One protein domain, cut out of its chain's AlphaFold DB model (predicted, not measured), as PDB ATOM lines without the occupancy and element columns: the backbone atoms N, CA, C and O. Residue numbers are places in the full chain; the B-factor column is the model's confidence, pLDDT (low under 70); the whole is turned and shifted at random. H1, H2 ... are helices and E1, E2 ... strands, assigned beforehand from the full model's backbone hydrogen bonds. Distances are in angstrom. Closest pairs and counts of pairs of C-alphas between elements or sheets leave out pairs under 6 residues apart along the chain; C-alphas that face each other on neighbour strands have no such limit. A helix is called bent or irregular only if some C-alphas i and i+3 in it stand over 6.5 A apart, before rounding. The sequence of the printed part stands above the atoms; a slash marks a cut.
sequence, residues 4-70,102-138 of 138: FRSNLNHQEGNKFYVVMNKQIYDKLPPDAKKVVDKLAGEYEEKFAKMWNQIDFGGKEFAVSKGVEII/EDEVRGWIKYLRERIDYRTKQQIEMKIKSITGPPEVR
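AT A GLANCE: This is residues 4 to 70 and 102 to 138 of the 138 residues of an uncharacterized protein of Desulfobacteraceae bacterium (UniProt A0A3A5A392). A long helix, H2, kinked partway along, makes the longest axis of an open, loose model, and a second long helix, H3, reaches out sideways as an arm, its residues 102 to 111 sticking out free. E1 and the short helix H1 run back beside the first part of H2 and turn tightly into it, while the unnamed residues 4 to 16 fill the middle between H2 and H3, and residues 126 to 138 fold back from H3 toward H2. The printed part has 104 residues, with one named strand and three named helices in the order E1, H1, H2, H3; its class is mostly helix. It is loose, with a radius of gyration of the C-alphas of 17.7 A, and spans 52 by 43 by 25 A.

IN THESE COORDINATES: Residues 4 to 16 hold no named element; C-alpha 4 is at (272.372, 207.534, 243.676). E1 is residues 17 to 19. H1 is residues 22 to 27. H2, residues 30 to 64, is 49.5 A long and begins with C-alpha 30 at (271.516, 188.672, 247.679). After the cut, H3, residues 102 to 125, is 35.1 A long and ends with C-alpha 125 at (289.777, 221.202, 249.521). Residues 126 to 138 hold no named element.

HOW THE PARTS SIT: H2 has a kink of 40 degrees near residue 44; it is neither bent nor irregular, but only just: C-alphas 42 and 45 are 6.3 A apart. H1 and H2 are close but not clearly touching, the closest C-alphas being those of Tyr 25 and Lys 33, 7.1 A apart. They run opposite ways at a steep tilt of 47 degrees. E1 pairs with no named strand, but residues 4 to 5 pair antiparallel with residues 17 to 18 of E1. E1 is apart from H2, and H3 is apart from E1, H1 and H2. In H1 and H3 every O i to N i+4 pair is within hydrogen-bond range; in H2 28 of 31 are.

THE WHOLE: The C-alphas of Pro 30 and Gly 66, the two farthest apart, are 53.3 A from each other. Residues 60 to 66, of which 60 to 64 belong to H2, stand free, as do residues 102 to 111 of H3. Without these stretches the body spans 51 by 31 by 21 A. Residues 71 to 101 are not printed, and C-alphas 70 and 102 are 37.3 A apart across the cut, in the link from H2 to H3. The links from E1 to H1 and from H1 to H2 are tight. The mean pLDDT of the printed part is 84.7, and residues 4 to 15 are under 70.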
ATOM      1  N   PHE A   4     271.296 206.611 243.368       52.31
ATOM      2  CA  PHE A   4     272.372 207.534 243.676       52.31
ATOM      3  C   PHE A   4     272.098 208.854 242.972       52.31
ATOM      4  O   PHE A   4     271.577 208.920 241.853       52.31
ATOM      5  N   ARG A   5     272.425 209.921 243.687       44.97
ATOM      6  CA  ARG A   5     272.342 211.294 243.220       44.97
ATOM      7  C   ARG A   5     273.768 211.803 243.170       44.97
ATOM      8  O   ARG A   5     274.433 211.792 244.199       44.97
ATOM      9  N   SER A   6     274.217 212.261 242.003       48.94
ATOM     10  CA  SER A   6     275.495 212.972 241.904       48.94
ATOM     11  C   SER A   6     275.456 214.165 242.861       48.94
ATOM     12  O   SER A   6     274.660 215.091 242.694       48.94
ATOM     13  N   ASN A   7     276.255 214.100 243.924       50.53
ATOM     14  CA  ASN A   7     276.215 215.063 245.024       50.53
ATOM     15  C   ASN A   7     277.335 216.105 244.960       50.53
ATOM     16  O   ASN A   7     277.357 217.021 245.787       50.53
ATOM     17  N   LEU A   8     278.270 215.938 244.026       49.91
ATOM     18  CA  LEU A   8     279.454 216.782 243.888       49.91
ATOM     19  C   LEU A   8     279.351 217.748 242.705       49.91
ATOM     20  O   LEU A   8     280.083 218.726 242.712       49.91
ATOM     21  N   ASN A   9     278.434 217.547 241.753       54.16
ATOM     22  CA  ASN A   9     278.198 218.507 240.677       54.16
ATOM     23  C   ASN A   9     276.945 219.353 240.948       54.16
ATOM     24  O   ASN A   9     275.875 219.109 240.399       54.16
ATOM     25  N   HIS A  10     277.056 220.298 241.885       56.28
ATOM     26  CA  HIS A  10     275.953 221.209 242.231       56.28
ATOM     27  C   HIS A  10     275.886 222.450 241.320       56.28
ATOM     28  O   HIS A  10     274.886 223.159 241.353       56.28
ATOM     29  N   GLN A  11     276.946 222.686 240.536       51.22
ATOM     30  CA  GLN A  11     277.108 223.854 239.664       51.22
ATOM     31  C   GLN A  11     276.248 223.743 238.393       51.22
ATOM     32  O   GLN A  11     275.910 224.750 237.778       51.22
ATOM     33  N   GLU A  12     275.844 222.526 238.019       54.59
ATOM     34  CA  GLU A  12     274.851 222.292 236.974       54.59
ATOM     35  C   GLU A  12     273.425 222.444 237.526       54.59
ATOM     36  O   GLU A  12     273.036 221.814 238.512       54.59
ATOM     37  N   GLY A  13     272.598 223.249 236.851       51.94
ATOM     38  CA  GLY A  13     271.208 223.511 237.250       51.94
ATOM     39  C   GLY A  13     270.260 222.301 237.174       51.94
ATOM     40  O   GLY A  13     269.127 222.383 237.650       51.94
ATOM     41  N   ASN A  14     270.708 221.168 236.617       60.44
ATOM     42  CA  ASN A  14     269.892 219.979 236.374       60.44
ATOM     43  C   ASN A  14     270.248 218.834 237.334       60.44
ATOM     44  O   ASN A  14     271.399 218.433 237.468       60.44
ATOM     45  N   LYS A  15     269.233 218.259 237.994       66.62
ATOM     46  CA  LYS A  15     269.404 217.098 238.884       66.62
ATOM     47  C   LYS A  15     269.165 215.809 238.104       66.62
ATOM     48  O   LYS A  15     268.035 215.537 237.707       66.62
ATOM     49  N   PHE A  16     270.202 214.991 237.960       74.81
ATOM     50  CA  PHE A  16     270.083 213.650 237.395       74.81
ATOM     51  C   PHE A  16     269.880 212.602 238.489       74.81
ATOM     52  O   PHE A  16     270.532 212.636 239.536       74.81
ATOM     53  N   TYR A  17     268.993 211.649 238.215       77.19
ATOM     54  CA  TYR A  17     268.759 210.488 239.063       77.19
ATOM     55  C   TYR A  17     268.996 209.230 238.246       77.19
ATOM     56  O   TYR A  17     268.409 209.060 237.177       77.19
ATOM     57  N   VAL A  18     269.816 208.328 238.774       81.75
ATOM     58  CA  VAL A  18     269.928 206.969 238.250       81.75
ATOM     59  C   VAL A  18     269.208 206.065 239.233       81.75
ATOM     60  O   VAL A  18     269.618 205.922 240.386       81.75
ATOM     61  N   VAL A  19     268.076 205.522 238.790       84.94
ATOM     62  CA  VAL A  19     267.141 204.786 239.643       84.94
ATOM     63  C   VAL A  19     266.864 203.400 239.092       84.94
ATOM     64  O   VAL A  19     266.748 203.198 237.886       84.94
ATOM     65  N   MET A  20     266.699 202.448 240.007       88.44
ATOM     66  CA  MET A  20     266.253 201.095 239.698       88.44
ATOM     67  C   MET A  20     264.840 200.858 240.237       88.44
ATOM     68  O   MET A  20     264.534 201.210 241.379       88.44
ATOM     69  N   ASN A  21     263.989 200.208 239.434       93.94
ATOM     70  CA  ASN A  21     262.659 199.792 239.874       93.94
ATOM     71  C   ASN A  21     262.756 198.929 241.146       93.94
ATOM     72  O   ASN A  21     263.499 197.945 241.193       93.94
ATOM     73  N   LYS A  22     261.973 199.283 242.174       92.06
ATOM     74  CA  LYS A  22     262.033 198.624 243.482       92.06
ATOM     75  C   LYS A  22     261.653 197.144 243.429       92.06
ATOM     76  O   LYS A  22     262.351 196.338 244.029       92.06
ATOM     77  N   GLN A  23     260.601 196.778 242.700       95.81
ATOM     78  CA  GLN A  23     260.149 195.385 242.621       95.81
ATOM     79  C   GLN A  23     261.188 194.498 241.931       95.81
ATOM     80  O   GLN A  23     261.392 193.359 242.338       95.81
ATOM     81  N   ILE A  24     261.864 195.022 240.906       94.12
ATOM     82  CA  ILE A  24     262.953 194.301 240.239       94.12
ATOM     83  C   ILE A  24     264.152 194.161 241.171       94.12
ATOM     84  O   ILE A  24     264.669 193.061 241.325       94.12
ATOM     85  N   TYR A  25     264.549 195.243 241.844       93.62
ATOM     86  CA  TYR A  25     265.630 195.196 242.824       93.62
ATOM     87  C   TYR A  25     265.337 194.177 243.936       93.62
ATOM     88  O   TYR A  25     266.200 193.378 244.279       93.62
ATOM     89  N   ASP A  26     264.113 194.146 244.466       95.12
ATOM     90  CA  ASP A  26     263.729 193.240 245.552       95.12
ATOM     91  C   ASP A  26     263.768 191.760 245.124       95.12
ATOM     92  O   ASP A  26     264.051 190.901 245.961       95.12
ATOM     93  N   LYS A  27     263.578 191.468 243.831       96.69
ATOM     94  CA  LYS A  27     263.697 190.122 243.245       96.69
ATOM     95  C   LYS A  27     265.140 189.681 242.983       96.69
ATOM     96  O   LYS A  27     265.356 188.507 242.692       96.69
ATOM     97  N   LEU A  28     266.121 190.581 243.069       95.88
ATOM     98  CA  LEU A  28     267.518 190.216 242.851       95.88
ATOM     99  C   LEU A  28     268.027 189.262 243.949       95.88
ATOM    100  O   LEU A  28     267.733 189.480 245.136       95.88
ATOM    101  N   PRO A  29     268.842 188.258 243.576       97.56
ATOM    102  CA  PRO A  29     269.620 187.464 244.519       97.56
ATOM    103  C   PRO A  29     270.486 188.331 245.459       97.56
ATOM    104  O   PRO A  29     270.882 189.442 245.083       97.56
ATOM    105  N   PRO A  30     270.787 187.870 246.690       96.88
ATOM    106  CA  PRO A  30     271.516 188.672 247.679       96.88
ATOM    107  C   PRO A  30     272.900 189.159 247.227       96.88
ATOM    108  O   PRO A  30     273.318 190.256 247.591       96.88
ATOM    109  N   ASP A  31     273.619 188.364 246.443       96.12
ATOM    110  CA  ASP A  31     274.914 188.708 245.850       96.12
ATOM    111  C   ASP A  31     274.784 189.816 244.795       96.12
ATOM    112  O   ASP A  31     275.518 190.803 244.849       96.12
ATOM    113  N   ALA A  32     273.790 189.729 243.908       95.12
ATOM    114  CA  ALA A  32     273.507 190.772 242.924       95.12
ATOM    115  C   ALA A  32     273.110 192.101 243.590       95.12
ATOM    116  O   ALA A  32     273.591 193.160 243.183       95.12
ATOM    117  N   LYS A  33     272.295 192.064 244.655       93.94
ATOM    118  CA  LYS A  33     271.948 193.267 245.441       93.94
ATOM    119  C   LYS A  33     273.188 193.950 246.009       93.94
ATOM    120  O   LYS A  33     273.351 195.151 245.827       93.94
ATOM    121  N   LYS A  34     274.096 193.174 246.617       94.56
ATOM    122  CA  LYS A  34     275.363 193.698 247.155       94.56
ATOM    123  C   LYS A  34     276.193 194.405 246.086       94.56
ATOM    124  O   LYS A  34     276.764 195.455 246.364       94.56
ATOM    125  N   VAL A  35     276.259 193.852 244.873       94.25
ATOM    126  CA  VAL A  35     276.971 194.486 243.752       94.25
ATOM    127  C   VAL A  35     276.300 195.798 243.358       94.25
ATOM    128  O   VAL A  35     276.983 196.811 243.249       94.25
ATOM    129  N   VAL A  36     274.977 195.806 243.189       91.38
ATOM    130  CA  VAL A  36     274.229 197.014 242.810       91.38
ATOM    131  C   VAL A  36     274.395 198.125 243.850       91.38
ATOM    132  O   VAL A  36     274.668 199.262 243.474       91.38
ATOM    133  N   ASP A  37     274.298 197.810 245.141       90.44
ATOM    134  CA  ASP A  37     274.446 198.803 246.212       90.44
ATOM    135  C   ASP A  37     275.868 199.366 246.276       90.44
ATOM    136  O   ASP A  37     276.059 200.577 246.392       90.44
ATOM    137  N   LYS A  38     276.875 198.493 246.138       91.19
ATOM    138  CA  LYS A  38     278.279 198.909 246.078       91.19
ATOM    139  C   LYS A  38     278.526 199.839 244.891       91.19
ATOM    140  O   LYS A  38     279.119 200.901 245.060       91.19
ATOM    141  N   LEU A  39     278.059 199.459 243.700       88.81
ATOM    142  CA  LEU A  39     278.230 200.267 242.495       88.81
ATOM    143  C   LEU A  39     277.491 201.600 242.610       88.81
ATOM    144  O   LEU A  39     278.055 202.617 242.230       88.81
ATOM    145  N   ALA A  40     276.282 201.625 243.173       85.94
ATOM    146  CA  ALA A  40     275.552 202.871 243.386       85.94
ATOM    147  C   ALA A  40     276.352 203.867 244.245       85.94
ATOM    148  O   ALA A  40     276.419 205.044 243.895       85.94
ATOM    149  N   GLY A  41     277.014 203.393 245.307       82.69
ATOM    150  CA  GLY A  41     277.903 204.226 246.121       82.69
ATOM    151  C   GLY A  41     279.161 204.681 245.375       82.69
ATOM    152  O   GLY A  41     279.494 205.862 245.388       82.69
ATOM    153  N   GLU A  42     279.853 203.775 244.677       85.75
ATOM    154  CA  GLU A  42     281.075 204.123 243.932       85.75
ATOM    155  C   GLU A  42     280.827 205.102 242.781       85.75
ATOM    156  O   GLU A  42     281.669 205.951 242.476       85.75
ATOM    157  N   TYR A  43     279.702 204.948 242.085       81.38
ATOM    158  CA  TYR A  43     279.408 205.746 240.907       81.38
ATOM    159  C   TYR A  43     278.951 207.159 241.250       81.38
ATOM    160  O   TYR A  43     279.108 208.041 240.413       81.38
ATOM    161  N   GLU A  44     278.482 207.420 242.471       73.69
ATOM    162  CA  GLU A  44     278.140 208.772 242.919       73.69
ATOM    163  C   GLU A  44     279.285 209.772 242.674       73.69
ATOM    164  O   GLU A  44     279.082 210.821 242.059       73.69
ATOM    165  N   GLU A  45     280.502 209.423 243.100       74.88
ATOM    166  CA  GLU A  45     281.685 210.267 242.914       74.88
ATOM    167  C   GLU A  45     282.177 210.254 241.460       74.88
ATOM    168  O   GLU A  45     282.547 211.298 240.915       74.88
ATOM    169  N   LYS A  46     282.150 209.085 240.805       81.38
ATOM    170  CA  LYS A  46     282.593 208.938 239.408       81.38
ATOM    171  C   LYS A  46     281.749 209.788 238.461       81.38
ATOM    172  O   LYS A  46     282.315 210.487 237.627       81.38
ATOM    173  N   PHE A  47     280.424 209.783 238.616       78.19
ATOM    174  CA  PHE A  47     279.528 210.599 237.795       78.19
ATOM    175  C   PHE A  47     279.790 212.084 237.976       78.19
ATOM    176  O   PHE A  47     279.826 212.818 236.996       78.19
ATOM    177  N   ALA A  48     280.011 212.538 239.207       72.50
ATOM    178  CA  ALA A  48     280.280 213.946 239.429       72.50
ATOM    179  C   ALA A  48     281.589 214.420 238.784       72.50
ATOM    180  O   ALA A  48     281.620 215.498 238.200       72.50
ATOM    181  N   LYS A  49     282.654 213.612 238.843       79.06
ATOM    182  CA  LYS A  49     283.918 213.929 238.156       79.06
ATOM    183  C   LYS A  49     283.774 213.866 236.637       79.06
ATOM    184  O   LYS A  49     284.329 214.712 235.943       79.06
ATOM    185  N   MET A  50     283.030 212.880 236.135       84.12
ATOM    186  CA  MET A  50     282.769 212.705 234.706       84.12
ATOM    187  C   MET A  50     282.083 213.935 234.105       84.12
ATOM    188  O   MET A  50     282.476 214.367 233.029       84.12
ATOM    189  N   TRP A  51     281.107 214.530 234.794       81.25
ATOM    190  CA  TRP A  51     280.446 215.736 234.294       81.25
ATOM    191  C   TRP A  51     281.412 216.911 234.122       81.25
ATOM    192  O   TRP A  51     281.485 217.469 233.032       81.25
ATOM    193  N   ASN A  52     282.263 217.184 235.120       81.94
ATOM    194  CA  ASN A  52     283.305 218.206 234.974       81.94
ATOM    195  C   ASN A  52     284.232 217.902 233.783       81.94
ATOM    196  O   ASN A  52     284.612 218.810 233.052       81.94
ATOM    197  N   GLN A  53     284.595 216.631 233.559       85.38
ATOM    198  CA  GLN A  53     285.422 216.229 232.410       85.38
ATOM    199  C   GLN A  53     284.741 216.495 231.064       85.38
ATOM    200  O   GLN A  53     285.396 216.969 230.136       85.38
ATOM    201  N   ILE A  54     283.442 216.205 230.955       87.12
ATOM    202  CA  ILE A  54     282.655 216.468 229.742       87.12
ATOM    203  C   ILE A  54     282.612 217.970 229.459       87.12
ATOM    204  O   ILE A  54     282.832 218.382 228.321       87.12
ATOM    205  N   ASP A  55     282.405 218.777 230.495       87.31
ATOM    206  CA  ASP A  55     282.421 220.234 230.422       87.31
ATOM    207  C   ASP A  55     283.756 220.774 229.878       87.31
ATOM    208  O   ASP A  55     283.763 221.584 228.945       87.31
ATOM    209  N   PHE A  56     284.897 220.290 230.390       89.50
ATOM    210  CA  PHE A  56     286.219 220.662 229.864       89.50
ATOM    211  C   PHE A  56     286.349 220.333 228.371       89.50
ATOM    212  O   PHE A  56     286.727 221.204 227.586       89.50
ATOM    213  N   GLY A  57     285.971 219.117 227.964       91.62
ATOM    214  CA  GLY A  57     286.010 218.712 226.557       91.62
ATOM    215  C   GLY A  57     285.085 219.553 225.670       91.62
ATOM    216  O   GLY A  57     285.459 219.930 224.558       91.62
ATOM    217  N   GLY A  58     283.900 219.913 226.170       91.31
ATOM    218  CA  GLY A  58     282.965 220.806 225.487       91.31
ATOM    219  C   GLY A  58     283.541 222.209 225.289       91.31
ATOM    220  O   GLY A  58     283.454 222.760 224.188       91.31
ATOM    221  N   LYS A  59     284.190 222.763 226.322       90.75
ATOM    222  CA  LYS A  59     284.880 224.059 226.257       90.75
ATOM    223  C   LYS A  59     285.997 224.048 225.214       90.75
ATOM    224  O   LYS A  59     286.048 224.937 224.367       90.75
ATOM    225  N   GLU A  60     286.868 223.041 225.251       93.75
ATOM    226  CA  GLU A  60     287.970 222.887 224.292       93.75
ATOM    227  C   GLU A  60     287.458 222.770 222.854       93.75
ATOM    228  O   GLU A  60     287.962 223.440 221.950       93.75
ATOM    229  N   PHE A  61     286.406 221.975 222.639       95.81
ATOM    230  CA  PHE A  61     285.784 221.841 221.327       95.81
ATOM    231  C   PHE A  61     285.198 223.167 220.830       95.81
ATOM    232  O   PHE A  61     285.446 223.539 219.683       95.81
ATOM    233  N   ALA A  62     284.480 223.912 221.675       94.69
ATOM    234  CA  ALA A  62     283.929 225.217 221.315       94.69
ATOM    235  C   ALA A  62     285.035 226.204 220.895       94.69
ATOM    236  O   ALA A  62     284.956 226.801 219.819       94.69
ATOM    237  N   VAL A  63     286.116 226.292 221.678       94.62
ATOM    238  CA  VAL A  63     287.287 227.122 221.347       94.62
ATOM    239  C   VAL A  63     287.916 226.682 220.023       94.62
ATOM    240  O   VAL A  63     288.216 227.524 219.180       94.62
ATOM    241  N   SER A  64     288.039 225.372 219.774       96.50
ATOM    242  CA  SER A  64     288.570 224.846 218.503       96.50
ATOM    243  C   SER A  64     287.733 225.232 217.273       96.50
ATOM    244  O   SER A  64     288.233 225.216 216.149       96.50
ATOM    245  N   LYS A  65     286.456 225.583 217.473       97.69
ATOM    246  CA  LYS A  65     285.537 226.067 216.432       97.69
ATOM    247  C   LYS A  65     285.481 227.593 216.336       97.69
ATOM    248  O   LYS A  65     284.704 228.106 215.537       97.69
ATOM    249  N   GLY A  66     286.300 228.307 217.109       96.19
ATOM    250  CA  GLY A  66     286.332 229.769 217.136       96.19
ATOM    251  C   GLY A  66     285.190 230.398 217.935       96.19
ATOM    252  O   GLY A  66     284.876 231.563 217.713       96.19
ATOM    253  N   VAL A  67     284.547 229.648 218.840       96.81
ATOM    254  CA  VAL A  67     283.519 230.199 219.734       96.81
ATOM    255  C   VAL A  67     284.182 231.057 220.808       96.81
ATOM    256  O   VAL A  67     285.075 230.597 221.521       96.81
ATOM    257  N   GLU A  68     283.716 232.296 220.948       94.56
ATOM    258  CA  GLU A  68     284.114 233.189 222.033       94.56
ATOM    259  C   GLU A  68     283.400 232.809 223.337       94.56
ATOM    260  O   GLU A  68     282.185 232.606 223.365       94.56
ATOM    261  N   ILE A  69     284.159 232.723 224.432       90.06
ATOM    262  CA  ILE A  69     283.631 232.443 225.769       90.06
ATOM    263  C   ILE A  69     283.770 233.708 226.606       90.06
ATOM    264  O   ILE A  69     284.881 234.123 226.932       90.06
ATOM    265  N   ILE A  70     282.633 234.300 226.963       90.69
ATOM    266  CA  ILE A  70     282.570 235.543 227.731       90.69
ATOM    267  C   ILE A  70     282.422 235.206 229.214       90.69
ATOM    268  O   ILE A  70     281.434 234.598 229.629       90.69
ATOM    269  N   GLU A 102     254.827 228.453 253.525       97.56
ATOM    270  CA  GLU A 102     255.847 229.323 252.927       97.56
ATOM    271  C   GLU A 102     257.219 229.192 253.609       97.56
ATOM    272  O   GLU A 102     258.250 229.138 252.937       97.56
ATOM    273  N   ASP A 103     257.229 229.113 254.939       97.62
ATOM    274  CA  ASP A 103     258.428 228.930 255.760       97.62
ATOM    275  C   ASP A 103     259.156 227.618 255.434       97.62
ATOM    276  O   ASP A 103     260.383 227.605 255.325       97.62
ATOM    277  N   GLU A 104     258.410 226.542 255.188       97.44
ATOM    278  CA  GLU A 104     258.947 225.256 254.747       97.44
ATOM    279  C   GLU A 104     259.627 225.368 253.373       97.44
ATOM    280  O   GLU A 104     260.789 224.981 253.217       97.44
ATOM    281  N   VAL A 105     258.949 225.962 252.386       97.31
ATOM    282  CA  VAL A 105     259.476 226.096 251.016       97.31
ATOM    283  C   VAL A 105     260.721 226.983 250.991       97.31
ATOM    284  O   VAL A 105     261.730 226.646 250.360       97.31
ATOM    285  N   ARG A 106     260.693 228.107 251.718       97.06
ATOM    286  CA  ARG A 106     261.870 228.970 251.895       97.06
ATOM    287  C   ARG A 106     262.992 228.244 252.633       97.06
ATOM    288  O   ARG A 106     264.160 228.436 252.292       97.06
ATOM    289  N   GLY A 107     262.654 227.366 253.574       97.56
ATOM    290  CA  GLY A 107     263.586 226.455 254.230       97.56
ATOM    291  C   GLY A 107     264.320 225.542 253.244       97.56
ATOM    292  O   GLY A 107     265.541 225.415 253.330       97.56
ATOM    293  N   TRP A 108     263.630 224.970 252.250       94.81
ATOM    294  CA  TRP A 108     264.278 224.159 251.208       94.81
ATOM    295  C   TRP A 108     265.239 224.977 250.346       94.81
ATOM    296  O   TRP A 108     266.342 224.518 250.049       94.81
ATOM    297  N   ILE A 109     264.848 226.194 249.957       93.69
ATOM    298  CA  ILE A 109     265.704 227.099 249.174       93.69
ATOM    299  C   ILE A 109     266.964 227.451 249.970       93.69
ATOM    300  O   ILE A 109     268.073 227.368 249.441       93.69
ATOM    301  N   LYS A 110     266.803 227.785 251.256       94.88
ATOM    302  CA  LYS A 110     267.920 228.035 252.172       94.88
ATOM    303  C   LYS A 110     268.847 226.822 252.263       94.88
ATOM    304  O   LYS A 110     270.047 226.969 252.058       94.88
ATOM    305  N   TYR A 111     268.292 225.631 252.479       93.06
ATOM    306  CA  TYR A 111     269.062 224.390 252.530       93.06
ATOM    307  C   TYR A 111     269.873 224.157 251.247       93.06
ATOM    308  O   TYR A 111     271.040 223.777 251.307       93.06
ATOM    309  N   LEU A 112     269.284 224.407 250.072       89.75
ATOM    310  CA  LEU A 112     269.996 224.273 248.801       89.75
ATOM    311  C   LEU A 112     271.182 225.244 248.711       89.75
ATOM    312  O   LEU A 112     272.270 224.805 248.351       89.75
ATOM    313  N   ARG A 113     271.001 226.515 249.095       89.50
ATOM    314  CA  ARG A 113     272.082 227.521 249.125       89.50
ATOM    315  C   ARG A 113     273.223 227.096 250.059       89.50
ATOM    316  O   ARG A 113     274.373 227.049 249.641       89.50
ATOM    317  N   GLU A 114     272.902 226.664 251.275       91.56
ATOM    318  CA  GLU A 114     273.904 226.187 252.241       91.56
ATOM    319  C   GLU A 114     274.664 224.948 251.738       91.56
ATOM    320  O   GLU A 114     275.864 224.790 251.976       91.56
ATOM    321  N   ARG A 115     273.983 224.049 251.013       88.81
ATOM    322  CA  ARG A 115     274.617 222.858 250.435       88.81
ATOM    323  C   ARG A 115     275.526 223.183 249.254       88.81
ATOM    324  O   ARG A 115     276.562 222.530 249.140       88.81
ATOM    325  N   ILE A 116     275.174 224.162 248.423       85.62
ATOM    326  CA  ILE A 116     276.042 224.693 247.356       85.62
ATOM    327  C   ILE A 116     277.350 225.204 247.977       85.62
ATOM    328  O   ILE A 116     278.433 224.789 247.554       85.62
ATOM    329  N   ASP A 117     277.276 226.005 249.041       88.25
ATOM    330  CA  ASP A 117     278.465 226.539 249.719       88.25
ATOM    331  C   ASP A 117     279.321 225.432 250.339       88.25
ATOM    332  O   ASP A 117     280.538 225.377 250.146       88.25
ATOM    333  N   TYR A 118     278.684 224.505 251.058       88.88
ATOM    334  CA  TYR A 118     279.364 223.363 251.665       88.88
ATOM    335  C   TYR A 118     280.103 222.513 250.621       88.88
ATOM    336  O   TYR A 118     281.263 222.157 250.820       88.88
ATOM    337  N   ARG A 119     279.454 222.194 249.496       83.81
ATOM    338  CA  ARG A 119     280.060 221.374 248.438       83.81
ATOM    339  C   ARG A 119     281.151 222.123 247.681       83.81
ATOM    340  O   ARG A 119     282.150 221.505 247.333       83.81
ATOM    341  N   THR A 120     281.005 223.430 247.477       85.94
ATOM    342  CA  THR A 120     282.062 224.271 246.889       85.94
ATOM    343  C   THR A 120     283.329 224.232 247.739       85.94
ATOM    344  O   THR A 120     284.409 223.995 247.208       85.94
ATOM    345  N   LYS A 121     283.208 224.354 249.069       89.50
ATOM    346  CA  LYS A 121     284.357 224.219 249.983       89.50
ATOM    347  C   LYS A 121     285.045 222.861 249.844       89.50
ATOM    348  O   LYS A 121     286.264 222.806 249.726       89.50
ATOM    349  N   GLN A 122     284.270 221.781 249.764       86.38
ATOM    350  CA  GLN A 122     284.827 220.444 249.546       86.38
ATOM    351  C   GLN A 122     285.533 220.307 248.193       86.38
ATOM    352  O   GLN A 122     286.589 219.689 248.129       86.38
ATOM    353  N   GLN A 123     284.983 220.880 247.117       83.62
ATOM    354  CA  GLN A 123     285.650 220.879 245.811       83.62
ATOM    355  C   GLN A 123     287.005 221.595 245.871       83.62
ATOM    356  O   GLN A 123     287.983 221.062 245.347       83.62
ATOM    357  N   ILE A 124     287.072 222.745 246.555       86.94
ATOM    358  CA  ILE A 124     288.317 223.497 246.780       86.94
ATOM    359  C   ILE A 124     289.327 222.636 247.550       86.94
ATOM    360  O   ILE A 124     290.456 222.454 247.096       86.94
ATOM    361  N   GLU A 125     288.920 222.055 248.683       88.62
ATOM    362  CA  GLU A 125     289.777 221.202 249.521       88.62
ATOM    363  C   GLU A 125     290.306 219.979 248.758       88.62
ATOM    364  O   GLU A 125     291.485 219.633 248.851       88.62
ATOM    365  N   MET A 126     289.446 219.346 247.959       84.00
ATOM    366  CA  MET A 126     289.776 218.167 247.155       84.00
ATOM    367  C   MET A 126     290.466 218.513 245.828       84.00
ATOM    368  O   MET A 126     290.811 217.600 245.075       84.00
ATOM    369  N   LYS A 127     290.678 219.804 245.531       86.06
ATOM    370  CA  LYS A 127     291.277 220.308 244.282       86.06
ATOM    371  C   LYS A 127     290.569 219.787 243.024       86.06
ATOM    372  O   LYS A 127     291.205 219.495 242.010       86.06
ATOM    373  N   ILE A 128     289.248 219.642 243.097       83.06
ATOM    374  CA  ILE A 128     288.417 219.218 241.970       83.06
ATOM    375  C   ILE A 128     288.123 220.448 241.117       83.06
ATOM    376  O   ILE A 128     287.452 221.367 241.581       83.06
ATOM    377  N   LYS A 129     288.601 220.448 239.870       84.38
ATOM    378  CA  LYS A 129     288.366 221.555 238.940       84.38
ATOM    379  C   LYS A 129     286.975 221.510 238.303       84.38
ATOM    380  O   LYS A 129     286.439 220.423 238.078       84.38
ATOM    381  N   SER A 130     286.433 222.673 237.957       84.00
ATOM    382  CA  SER A 130     285.158 222.876 237.264       84.00
ATOM    383  C   SER A 130     285.197 224.170 236.448       84.00
ATOM    384  O   SER A 130     285.502 225.228 236.990       84.00
ATOM    385  N   ILE A 131     284.823 224.124 235.163       82.81
ATOM    386  CA  ILE A 131     284.770 225.336 234.322       82.81
ATOM    387  C   ILE A 131     283.657 226.310 234.731       82.81
ATOM    388  O   ILE A 131     283.735 227.492 234.401       82.81
ATOM    389  N   THR A 132     282.616 225.816 235.408       79.31
ATOM    390  CA  THR A 132     281.421 226.575 235.809       79.31
ATOM    391  C   THR A 132     281.472 227.031 237.267       79.31
ATOM    392  O   THR A 132     280.645 227.837 237.689       79.31
ATOM    393  N   GLY A 133     282.451 226.554 238.038       79.56
ATOM    394  CA  GLY A 133     282.637 226.934 239.432       79.56
ATOM    395  C   GLY A 133     283.206 228.348 239.631       79.56
ATOM    396  O   GLY A 133     283.552 229.053 238.668       79.56
ATOM    397  N   PRO A 134     283.301 228.794 240.897       82.38
ATOM    398  CA  PRO A 134     283.951 230.056 241.233       82.38
ATOM    399  C   PRO A 134     285.456 230.019 240.891       82.38
ATOM    400  O   PRO A 134     286.003 228.935 240.669       82.38
ATOM    401  N   PRO A 135     286.137 231.179 240.819       83.62
ATOM    402  CA  PRO A 135     287.525 231.269 240.358       83.62
ATOM    403  C   PRO A 135     288.506 230.309 241.048       83.62
ATOM    404  O   PRO A 135     289.456 229.853 240.421       83.62
ATOM    405  N   GLU A 136     288.265 229.963 242.312       85.62
ATOM    406  CA  GLU A 136     289.112 229.083 243.124       85.62
ATOM    407  C   GLU A 136     289.123 227.622 242.653       85.62
ATOM    408  O   GLU A 136     290.049 226.884 242.991       85.62
ATOM    409  N   VAL A 137     288.105 227.189 241.901       82.88
ATOM    410  CA  VAL A 137     287.986 225.810 241.392       82.88
ATOM    411  C   VAL A 137     288.033 225.721 239.869       82.88
ATOM    412  O   VAL A 137     287.795 224.641 239.338       82.88
ATOM    413  N   ARG A 138     288.321 226.809 239.148       78.62
ATOM    414  CA  ARG A 138     288.468 226.753 237.683       78.62
ATOM    415  C   ARG A 138     289.765 226.074 237.233       78.62
ATOM    416  O   ARG A 138     290.813 226.200 237.907       78.62
TER     417      ARG A 138